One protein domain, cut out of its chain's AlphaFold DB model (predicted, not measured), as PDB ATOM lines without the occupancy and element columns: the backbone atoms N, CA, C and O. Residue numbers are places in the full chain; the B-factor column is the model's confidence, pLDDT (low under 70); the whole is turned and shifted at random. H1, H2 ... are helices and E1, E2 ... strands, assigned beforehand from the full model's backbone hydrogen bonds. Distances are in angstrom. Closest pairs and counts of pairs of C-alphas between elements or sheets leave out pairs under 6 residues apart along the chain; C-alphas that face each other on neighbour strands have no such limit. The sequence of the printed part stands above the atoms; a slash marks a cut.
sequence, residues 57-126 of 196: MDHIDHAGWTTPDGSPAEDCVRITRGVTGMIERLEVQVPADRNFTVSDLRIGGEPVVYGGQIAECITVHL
ATOM      1  N   MET A  57     260.856 235.479 135.243       94.25
ATOM      2  CA  MET A  57     260.986 235.149 133.828       94.25
ATOM      3  C   MET A  57     259.568 235.105 133.243       94.25
ATOM      4  O   MET A  57     258.678 234.455 133.798       94.25
ATOM      5  N   ASP A  58     259.336 235.852 132.171       92.75
ATOM      6  CA  ASP A  58     258.050 235.873 131.477       92.75
ATOM      7  C   ASP A  58     257.892 234.597 130.642       92.75
ATOM      8  O   ASP A  58     256.964 233.807 130.841       92.75
ATOM      9  N   HIS A  59     258.881 234.358 129.783       94.06
ATOM     10  CA  HIS A  59     259.009 233.185 128.932       94.06
ATOM     11  C   HIS A  59     260.484 232.939 128.581       94.06
ATOM     12  O   HIS A  59     261.362 233.763 128.856       94.06
ATOM     13  N   ILE A  60     260.728 231.793 127.955       95.25
ATOM     14  CA  ILE A  60     261.956 231.477 127.233       95.25
ATOM     15  C   ILE A  60     261.587 231.288 125.759       95.25
ATOM     16  O   ILE A  60     260.598 230.624 125.448       95.25
ATOM     17  N   ASP A  61     262.329 231.929 124.863       95.19
ATOM     18  CA  ASP A  61     262.144 231.801 123.423       95.19
ATOM     19  C   ASP A  61     262.939 230.598 122.898       95.19
ATOM     20  O   ASP A  61     264.158 230.519 123.051       95.19
ATOM     21  N   HIS A  62     262.241 229.644 122.287       94.62
ATOM     22  CA  HIS A  62     262.850 228.454 121.691       94.62
ATOM     23  C   HIS A  62     263.177 228.642 120.201       94.62
ATOM     24  O   HIS A  62     263.584 227.689 119.533       94.62
ATOM     25  N   ALA A  63     262.987 229.839 119.639       95.19
ATOM     26  CA  ALA A  63     263.302 230.113 118.245       95.19
ATOM     27  C   ALA A  63     264.763 229.759 117.924       95.19
ATOM     28  O   ALA A  63     265.707 230.190 118.585       95.19
ATOM     29  N   GLY A  64     264.952 228.938 116.886       94.94
ATOM     30  CA  GLY A  64     266.276 228.484 116.457       94.94
ATOM     31  C   GLY A  64     266.911 227.411 117.345       94.94
ATOM     32  O   GLY A  64     268.063 227.054 117.093       94.94
ATOM     33  N   TRP A  65     266.196 226.888 118.347       97.81
ATOM     34  CA  TRP A  65     266.655 225.742 119.120       97.81
ATOM     35  C   TRP A  65     266.475 224.451 118.324       97.81
ATOM     36  O   TRP A  65     265.411 224.194 117.760       97.81
ATOM     37  N   THR A  66     267.502 223.607 118.308       98.00
ATOM     38  CA  THR A  66     267.442 222.293 117.657       98.00
ATOM     39  C   THR A  66     268.094 221.221 118.513       98.00
ATOM     40  O   THR A  66     269.130 221.459 119.137       98.00
ATOM     41  N   THR A  67     267.509 220.029 118.484       97.75
ATOM     42  CA  THR A  67     268.049 218.803 119.078       97.75
ATOM     43  C   THR A  67     268.765 217.970 118.006       97.75
ATOM     44  O   THR A  67     268.429 218.060 116.821       97.75
ATOM     45  N   PRO A  68     269.750 217.138 118.382       97.19
ATOM     46  CA  PRO A  68     270.463 216.286 117.430       97.19
ATOM     47  C   PRO A  68     269.603 215.143 116.865       97.19
ATOM     48  O   PRO A  68     269.906 214.629 115.791       97.19
ATOM     49  N   ASP A  69     268.538 214.742 117.563       95.75
ATOM     50  CA  ASP A  69     267.617 213.674 117.151       95.75
ATOM     51  C   ASP A  69     266.355 214.196 116.432       95.75
ATOM     52  O   ASP A  69     265.506 213.403 116.026       95.75
ATOM     53  N   GLY A  70     266.228 215.517 116.261       94.88
ATOM     54  CA  GLY A  70     265.085 216.163 115.611       94.88
ATOM     55  C   GLY A  70     263.822 216.254 116.474       94.88
ATOM     56  O   GLY A  70     262.792 216.721 115.989       94.88
ATOM     57  N   SER A  71     263.879 215.832 117.739       95.19
ATOM     58  CA  SER A  71     262.787 216.013 118.698       95.19
ATOM     59  C   SER A  71     262.559 217.499 119.040       95.19
ATOM     60  O   SER A  71     263.486 218.308 118.930       95.19
ATOM     61  N   PRO A  72     261.354 217.899 119.484       95.56
ATOM     62  CA  PRO A  72     261.114 219.266 119.935       95.56
ATOM     63  C   PRO A  72     262.075 219.668 121.065       95.56
ATOM     64  O   PRO A  72     262.218 218.967 122.067       95.56
ATOM     65  N   ALA A  73     262.743 220.814 120.908       95.38
ATOM     66  CA  ALA A  73     263.677 221.324 121.914       95.38
ATOM     67  C   ALA A  73     262.965 221.796 123.195       95.38
ATOM     68  O   ALA A  73     263.559 221.782 124.271       95.38
ATOM     69  N   GLU A  74     261.685 222.162 123.089       94.81
ATOM     70  CA  GLU A  74     260.832 222.541 124.221       94.81
ATOM     71  C   GLU A  74     260.652 221.416 125.247       94.81
ATOM     72  O   GLU A  74     260.488 221.698 126.431       94.81
ATOM     73  N   ASP A  75     260.791 220.152 124.831       95.75
ATOM     74  CA  ASP A  75     260.747 218.998 125.735       95.75
ATOM     75  C   ASP A  75     261.909 218.994 126.742       95.75
ATOM     76  O   ASP A  75     261.836 218.339 127.784       95.75
ATOM     77  N   CYS A  76     262.989 219.722 126.444       96.62
ATOM     78  CA  CYS A  76     264.135 219.881 127.333       96.62
ATOM     79  C   CYS A  76     263.938 221.002 128.364       96.62
ATOM     80  O   CYS A  76     264.843 221.258 129.156       96.62
ATOM     81  N   VAL A  77     262.812 221.719 128.347       96.69
ATOM     82  CA  VAL A  77     262.589 222.914 129.166       96.69
ATOM     83  C   VAL A  77     261.446 222.682 130.141       96.69
ATOM     84  O   VAL A  77     260.331 222.328 129.767       96.69
ATOM     85  N   ARG A  78     261.698 222.941 131.427       96.12
ATOM     86  CA  ARG A  78     260.703 222.745 132.480       96.12
ATOM     87  C   ARG A  78     260.653 223.901 133.462       96.12
ATOM     88  O   ARG A  78     261.645 224.254 134.096       96.12
ATOM     89  N   ILE A  79     259.451 224.422 133.685       97.06
ATOM     90  CA  ILE A  79     259.173 225.307 134.818       97.06
ATOM     91  C   ILE A  79     259.073 224.441 136.075       97.06
ATOM     92  O   ILE A  79     258.186 223.600 136.198       97.06
ATOM     93  N   THR A  80     259.998 224.633 137.013       97.50
ATOM     94  CA  THR A  80     260.033 223.889 138.286       97.50
ATOM     95  C   THR A  80     259.495 224.705 139.456       97.50
ATOM     96  O   THR A  80     259.192 224.145 140.509       97.50
ATOM     97  N   ARG A  81     259.353 226.025 139.285       97.25
ATOM     98  CA  ARG A  81     258.694 226.918 140.242       97.25
ATOM     99  C   ARG A  81     258.108 228.140 139.535       97.25
ATOM    100  O   ARG A  81     258.773 228.748 138.695       97.25
ATOM    101  N   GLY A  82     256.902 228.528 139.937       94.62
ATOM    102  CA  GLY A  82     256.135 229.596 139.300       94.62
ATOM    103  C   GLY A  82     255.247 229.074 138.170       94.62
ATOM    104  O   GLY A  82     255.017 227.872 138.047       94.62
ATOM    105  N   VAL A  83     254.734 229.995 137.361       93.19
ATOM    106  CA  VAL A  83     253.850 229.723 136.213       93.19
ATOM    107  C   VAL A  83     254.266 230.600 135.038       93.19
ATOM    108  O   VAL A  83     254.952 231.594 135.251       93.19
ATOM    109  N   THR A  84     253.852 230.280 133.812       90.56
ATOM    110  CA  THR A  84     254.105 231.133 132.636       90.56
ATOM    111  C   THR A  84     253.723 232.595 132.906       90.56
ATOM    112  O   THR A  84     252.673 232.869 133.494       90.56
ATOM    113  N   GLY A  85     254.596 233.534 132.532       91.12
ATOM    114  CA  GLY A  85     254.473 234.963 132.842       91.12
ATOM    115  C   GLY A  85     254.920 235.366 134.258       91.12
ATOM    116  O   GLY A  85     255.078 236.552 134.543       91.12
ATOM    117  N   MET A  86     255.123 234.407 135.166       93.81
ATOM    118  CA  MET A  86     255.638 234.596 136.530       93.81
ATOM    119  C   MET A  86     256.546 233.417 136.932       93.81
ATOM    120  O   MET A  86     256.358 232.784 137.975       93.81
ATOM    121  N   ILE A  87     257.490 233.053 136.063       96.56
ATOM    122  CA  ILE A  87     258.366 231.898 136.271       96.56
ATOM    123  C   ILE A  87     259.470 232.300 137.253       96.56
ATOM    124  O   ILE A  87     260.160 233.303 137.070       96.56
ATOM    125  N   GLU A  88     259.658 231.494 138.296       95.56
ATOM    126  CA  GLU A  88     260.648 231.739 139.353       95.56
ATOM    127  C   GLU A  88     261.835 230.773 139.285       95.56
ATOM    128  O   GLU A  88     262.891 231.028 139.870       95.56
ATOM    129  N   ARG A  89     261.646 229.618 138.637       96.38
ATOM    130  CA  ARG A  89     262.705 228.656 138.345       96.38
ATOM    131  C   ARG A  89     262.370 227.876 137.082       96.38
ATOM    132  O   ARG A  89     261.322 227.233 136.998       96.38
ATOM    133  N   LEU A  90     263.311 227.904 136.152       96.19
ATOM    134  CA  LEU A  90     263.311 227.130 134.924       96.19
ATOM    135  C   LEU A  90     264.515 226.188 134.948       96.19
ATOM    136  O   LEU A  90     265.575 226.535 135.469       96.19
ATOM    137  N   GLU A  91     264.328 224.982 134.438       96.69
ATOM    138  CA  GLU A  91     265.358 223.965 134.284       96.69
ATOM    139  C   GLU A  91     265.435 223.575 132.812       96.69
ATOM    140  O   GLU A  91     264.409 223.288 132.199       96.69
ATOM    141  N   VAL A  92     266.649 223.584 132.261       97.00
ATOM    142  CA  VAL A  92     266.932 223.025 130.939       97.00
ATOM    143  C   VAL A  92     267.661 221.708 131.150       97.00
ATOM    144  O   VAL A  92     268.790 221.686 131.638       97.00
ATOM    145  N   GLN A  93     266.989 220.611 130.829       97.00
ATOM    146  CA  GLN A  93     267.469 219.256 131.031       97.00
ATOM    147  C   GLN A  93     266.956 218.358 129.909       97.00
ATOM    148  O   GLN A  93     265.764 218.324 129.631       97.00
ATOM    149  N   VAL A  94     267.857 217.589 129.301       97.12
ATOM    150  CA  VAL A  94     267.474 216.574 128.317       97.12
ATOM    151  C   VAL A  94     266.760 215.412 129.028       97.12
ATOM    152  O   VAL A  94     267.287 214.922 130.034       97.12
ATOM    153  N   PRO A  95     265.586 214.963 128.540       95.75
ATOM    154  CA  PRO A  95     264.906 213.785 129.069       95.75
ATOM    155  C   PRO A  95     265.818 212.551 129.118       95.75
ATOM    156  O   PRO A  95     266.612 212.308 128.212       95.75
ATOM    157  N   ALA A  96     265.709 211.765 130.193       93.62
ATOM    158  CA  ALA A  96     266.638 210.668 130.485       93.62
ATOM    159  C   ALA A  96     266.597 209.508 129.469       93.62
ATOM    160  O   ALA A  96     267.507 208.684 129.444       93.62
ATOM    161  N   ASP A  97     265.539 209.425 128.666       93.88
ATOM    162  CA  ASP A  97     265.361 208.452 127.589       93.88
ATOM    163  C   ASP A  97     266.046 208.866 126.273       93.88
ATOM    164  O   ASP A  97     266.048 208.089 125.316       93.88
ATOM    165  N   ARG A  98     266.665 210.055 126.217       94.06
ATOM    166  CA  ARG A  98     267.404 210.541 125.046       94.06
ATOM    167  C   ARG A  98     268.913 210.350 125.207       94.06
ATOM    168  O   ARG A  98     269.484 210.558 126.272       94.06
ATOM    169  N   ASN A  99     269.580 210.002 124.108       95.31
ATOM    170  CA  ASN A  99     271.023 209.727 124.069       95.31
ATOM    171  C   ASN A  99     271.860 210.969 123.712       95.31
ATOM    172  O   ASN A  99     272.776 210.887 122.896       95.31
ATOM    173  N   PHE A 100     271.529 212.124 124.289       96.62
ATOM    174  CA  PHE A 100     272.303 213.358 124.143       96.62
ATOM    175  C   PHE A 100     272.201 214.218 125.409       96.62
ATOM    176  O   PHE A 100     271.456 213.914 126.336       96.62
ATOM    177  N   THR A 101     272.986 215.285 125.468       96.56
ATOM    178  CA  THR A 101     273.096 216.194 126.611       96.56
ATOM    179  C   THR A 101     272.697 217.616 126.225       96.56
ATOM    180  O   THR A 101     272.528 217.935 125.050       96.56
ATOM    181  N   VAL A 102     272.571 218.513 127.208       96.56
ATOM    182  CA  VAL A 102     272.296 219.937 126.936       96.56
ATOM    183  C   VAL A 102     273.350 220.543 126.002       96.56
ATOM    184  O   VAL A 102     273.007 221.383 125.181       96.56
ATOM    185  N   SER A 103     274.604 220.081 126.065       96.38
ATOM    186  CA  SER A 103     275.684 220.565 125.196       96.38
ATOM    187  C   SER A 103     275.546 220.160 123.727       96.38
ATOM    188  O   SER A 103     276.192 220.756 122.868       96.38
ATOM    189  N   ASP A 104     274.697 219.176 123.428       96.94
ATOM    190  CA  ASP A 104     274.398 218.752 122.058       96.94
ATOM    191  C   ASP A 104     273.240 219.552 121.439       96.94
ATOM    192  O   ASP A 104     273.006 219.473 120.230       96.94
ATOM    193  N   LEU A 105     272.515 220.336 122.248       97.62
ATOM    194  CA  LEU A 105     271.539 221.298 121.747       97.62
ATOM    195  C   LEU A 105     272.249 222.403 120.973       97.62
ATOM    196  O   LEU A 105     273.379 222.785 121.290       97.62
ATOM    197  N   ARG A 106     271.554 222.968 119.987       98.06
ATOM    198  CA  ARG A 106     272.016 224.162 119.278       98.06
ATOM    199  C   ARG A 106     271.005 225.285 119.381       98.06
ATOM    200  O   ARG A 106     269.810 225.013 119.345       98.06
ATOM    201  N   ILE A 107     271.493 226.520 119.442       97.44
ATOM    202  CA  ILE A 107     270.702 227.753 119.394       97.44
ATOM    203  C   ILE A 107     271.237 228.573 118.220       97.44
ATOM    204  O   ILE A 107     272.418 228.908 118.181       97.44
ATOM    205  N   GLY A 108     270.401 228.827 117.212       95.56
ATOM    206  CA  GLY A 108     270.830 229.538 116.002       95.56
ATOM    207  C   GLY A 108     271.892 228.788 115.186       95.56
ATOM    208  O   GLY A 108     272.655 229.402 114.452       95.56
ATOM    209  N   GLY A 109     271.959 227.459 115.324       95.50
ATOM    210  CA  GLY A 109     272.944 226.605 114.651       95.50
ATOM    211  C   GLY A 109     274.240 226.363 115.434       95.50
ATOM    212  O   GLY A 109     274.957 225.417 115.094       95.50
ATOM    213  N   GLU A 110     274.486 227.120 116.504       96.50
ATOM    214  CA  GLU A 110     275.672 226.995 117.359       96.50
ATOM    215  C   GLU A 110     275.410 226.090 118.570       96.50
ATOM    216  O   GLU A 110     274.344 226.199 119.182       96.50
ATOM    217  N   PRO A 111     276.349 225.204 118.948       96.44
ATOM    218  CA  PRO A 111     276.185 224.326 120.102       96.44
ATOM    219  C   PRO A 111     276.128 225.111 121.418       96.44
ATOM    220  O   PRO A 111     276.786 226.143 121.581       96.44
ATOM    221  N   VAL A 112     275.368 224.602 122.387       97.12
ATOM    222  CA  VAL A 112     275.314 225.173 123.737       97.12
ATOM    223  C   VAL A 112     276.587 224.806 124.501       97.12
ATOM    224  O   VAL A 112     276.810 223.659 124.881       97.12
ATOM    225  N   VAL A 113     277.418 225.805 124.774       97.25
ATOM    226  CA  VAL A 113     278.661 225.664 125.547       97.25
ATOM    227  C   VAL A 113     278.524 226.313 126.924       97.25
ATOM    228  O   VAL A 113     279.077 225.819 127.906       97.25
ATOM    229  N   TYR A 114     277.745 227.393 127.020       95.44
ATOM    230  CA  TYR A 114     277.555 228.163 128.246       95.44
ATOM    231  C   TYR A 114     276.075 228.399 128.543       95.44
ATOM    232  O   TYR A 114     275.270 228.625 127.642       95.44
ATOM    233  N   GLY A 115     275.730 228.479 129.832       93.06
ATOM    234  CA  GLY A 115     274.377 228.853 130.263       93.06
ATOM    235  C   GLY A 115     273.954 230.261 129.820       93.06
ATOM    236  O   GLY A 115     272.762 230.528 129.729       93.06
ATOM    237  N   GLY A 116     274.910 231.140 129.492       93.62
ATOM    238  CA  GLY A 116     274.635 232.469 128.938       93.62
ATOM    239  C   GLY A 116     273.851 232.423 127.625       93.62
ATOM    240  O   GLY A 116     272.921 233.201 127.466       93.62
ATOM    241  N   GLN A 117     274.134 231.446 126.755       95.88
ATOM    242  CA  GLN A 117     273.416 231.272 125.482       95.88
ATOM    243  C   GLN A 117     271.931 230.965 125.708       95.88
ATOM    244  O   GLN A 117     271.073 231.453 124.988       95.88
ATOM    245  N   ILE A 118     271.623 230.180 126.743       96.12
ATOM    246  CA  ILE A 118     270.242 229.908 127.155       96.12
ATOM    247  C   ILE A 118     269.629 231.151 127.809       96.12
ATOM    248  O   ILE A 118     268.470 231.469 127.561       96.12
ATOM    249  N   ALA A 119     270.391 231.854 128.652       93.81
ATOM    250  CA  ALA A 119     269.914 233.033 129.368       93.81
ATOM    251  C   ALA A 119     269.538 234.190 128.429       93.81
ATOM    252  O   ALA A 119     268.590 234.912 128.724       93.81
ATOM    253  N   GLU A 120     270.223 234.337 127.293       92.56
ATOM    254  CA  GLU A 120     269.886 235.312 126.245       92.56
ATOM    255  C   GLU A 120     268.503 235.070 125.621       92.56
ATOM    256  O   GLU A 120     267.871 236.010 125.146       92.56
ATOM    257  N   CYS A 121     267.995 233.837 125.679       94.69
ATOM    258  CA  CYS A 121     266.654 233.488 125.212       94.69
ATOM    259  C   CYS A 121     265.557 233.759 126.256       94.69
ATOM    260  O   CYS A 121     264.386 233.496 125.988       94.69
ATOM    261  N   ILE A 122     265.895 234.227 127.461       94.19
ATOM    262  CA  ILE A 122     264.937 234.409 128.555       94.19
ATOM    263  C   ILE A 122     264.574 235.884 128.696       94.19
ATOM    264  O   ILE A 122     265.421 236.729 128.989       94.19
ATOM    265  N   THR A 123     263.279 236.187 128.610       90.88
ATOM    266  CA  THR A 123     262.776 237.523 128.942       90.88
ATOM    267  C   THR A 123     262.491 237.605 130.438       90.88
ATOM    268  O   THR A 123     261.664 236.860 130.964       90.88
ATOM    269  N   VAL A 124     263.154 238.531 131.134       89.12
ATOM    270  CA  VAL A 124     262.913 238.825 132.556       89.12
ATOM    271  C   VAL A 124     262.164 240.144 132.692       89.12
ATOM    272  O   VAL A 124     262.550 241.145 132.092       89.12
ATOM    273  N   HIS A 125     261.126 240.170 133.527       85.94
ATOM    274  CA  HIS A 125     260.331 241.372 133.770       85.94
ATOM    275  C   HIS A 125     259.953 241.585 135.234       85.94
ATOM    276  O   HIS A 125     260.001 240.684 136.075       85.94
ATOM    277  N   LEU A 126     259.538 242.816 135.512       84.56
ATOM    278  CA  LEU A 126     258.795 243.201 136.702       84.56
ATOM    279  C   LEU A 126     257.510 243.879 136.233       84.56
ATOM    280  O   LEU A 126     257.542 244.796 135.413       84.56
TER     281      LEU A 126
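Overview. This is residues 57 to 126 of the 196 residues of an uncharacterized protein of Chromobacterium vaccinii (UniProt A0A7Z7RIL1). Two small two-stranded ladders, the hairpin E2 and E3 and the pair E1 and E4, make one end of an elongated body, and two long loops, residues 61 to 72 and 93 to 114, make the other end. The short helices H1 and H2 lie nearest the middle, H1 running straight into E2 and H2 leading into E4, while short pairings of residues 65 to 66, 106 to 107 and 110 to 111 tie the loops together. The printed part has 70 residues, with two named helices and four named strands in the order E1, H1, E2, E3, H2, E4. Each ladder is antiparallel, the class is mixed, helices and strands, and under half of the residues are in named elements. The whole is compact, with a radius of gyration of the C-alphas of 12.0 A, and only just elongated, with spans of 36 by 24 by 17 A.

Along the chain. E1, residues 57 to 60, begins with C-alpha 57 at (260.986, 235.149, 133.828) and is 7.6 A long. H1 is residues 73 to 76, 5.6 A. E2, residues 77 to 83, measures 13.1 A, and E3, residues 86 to 92, measures 17.1 A, ending with C-alpha 92 at (266.932, 223.025, 130.939). H2 is residues 115 to 119, 6.2 A. E4, residues 122 to 125, is 9.8 A long and ends with C-alpha 125 at (260.331, 241.372, 133.770).

Arrangement. E1 and E4 are antiparallel neighbours at 162 degrees, with N 58 and O 123 2.8 A apart, within hydrogen-bond range. E1 and E3 have 6 pairs of C-alphas within 8 A, the closest being those of Met 57 and Ile 87, 4.8 A apart. E2 and E3 form an antiparallel hairpin at 157 degrees, with N 78 and O 91 at 2.8 A and N 91 and O 78 at 2.8 A, both within hydrogen-bond range. The closest C-alphas of H1 and E3 are those of Cys 76 and Val 92, 5.5 A apart. E1 and E2 are near each other, with 6 pairs of C-alphas within 10 A, as are E3 and E4, with 5. H2 is apart from H1 and E2, and only just apart from E1, at 8.4 A. In H2 the O i to N i+4 pair is within hydrogen-bond range; H1 is too short for such a pair.

Size, cuts and confidence. The C-alphas farthest apart are those of Asn 99 and Leu 126, 37.8 A. The printed part has no cut. The links from E1 to H1, 12 residues, and from E3 to H2, 22 residues, are long; the other links are tight. The mean pLDDT of the printed part is 95.1, and no printed residue is under 70.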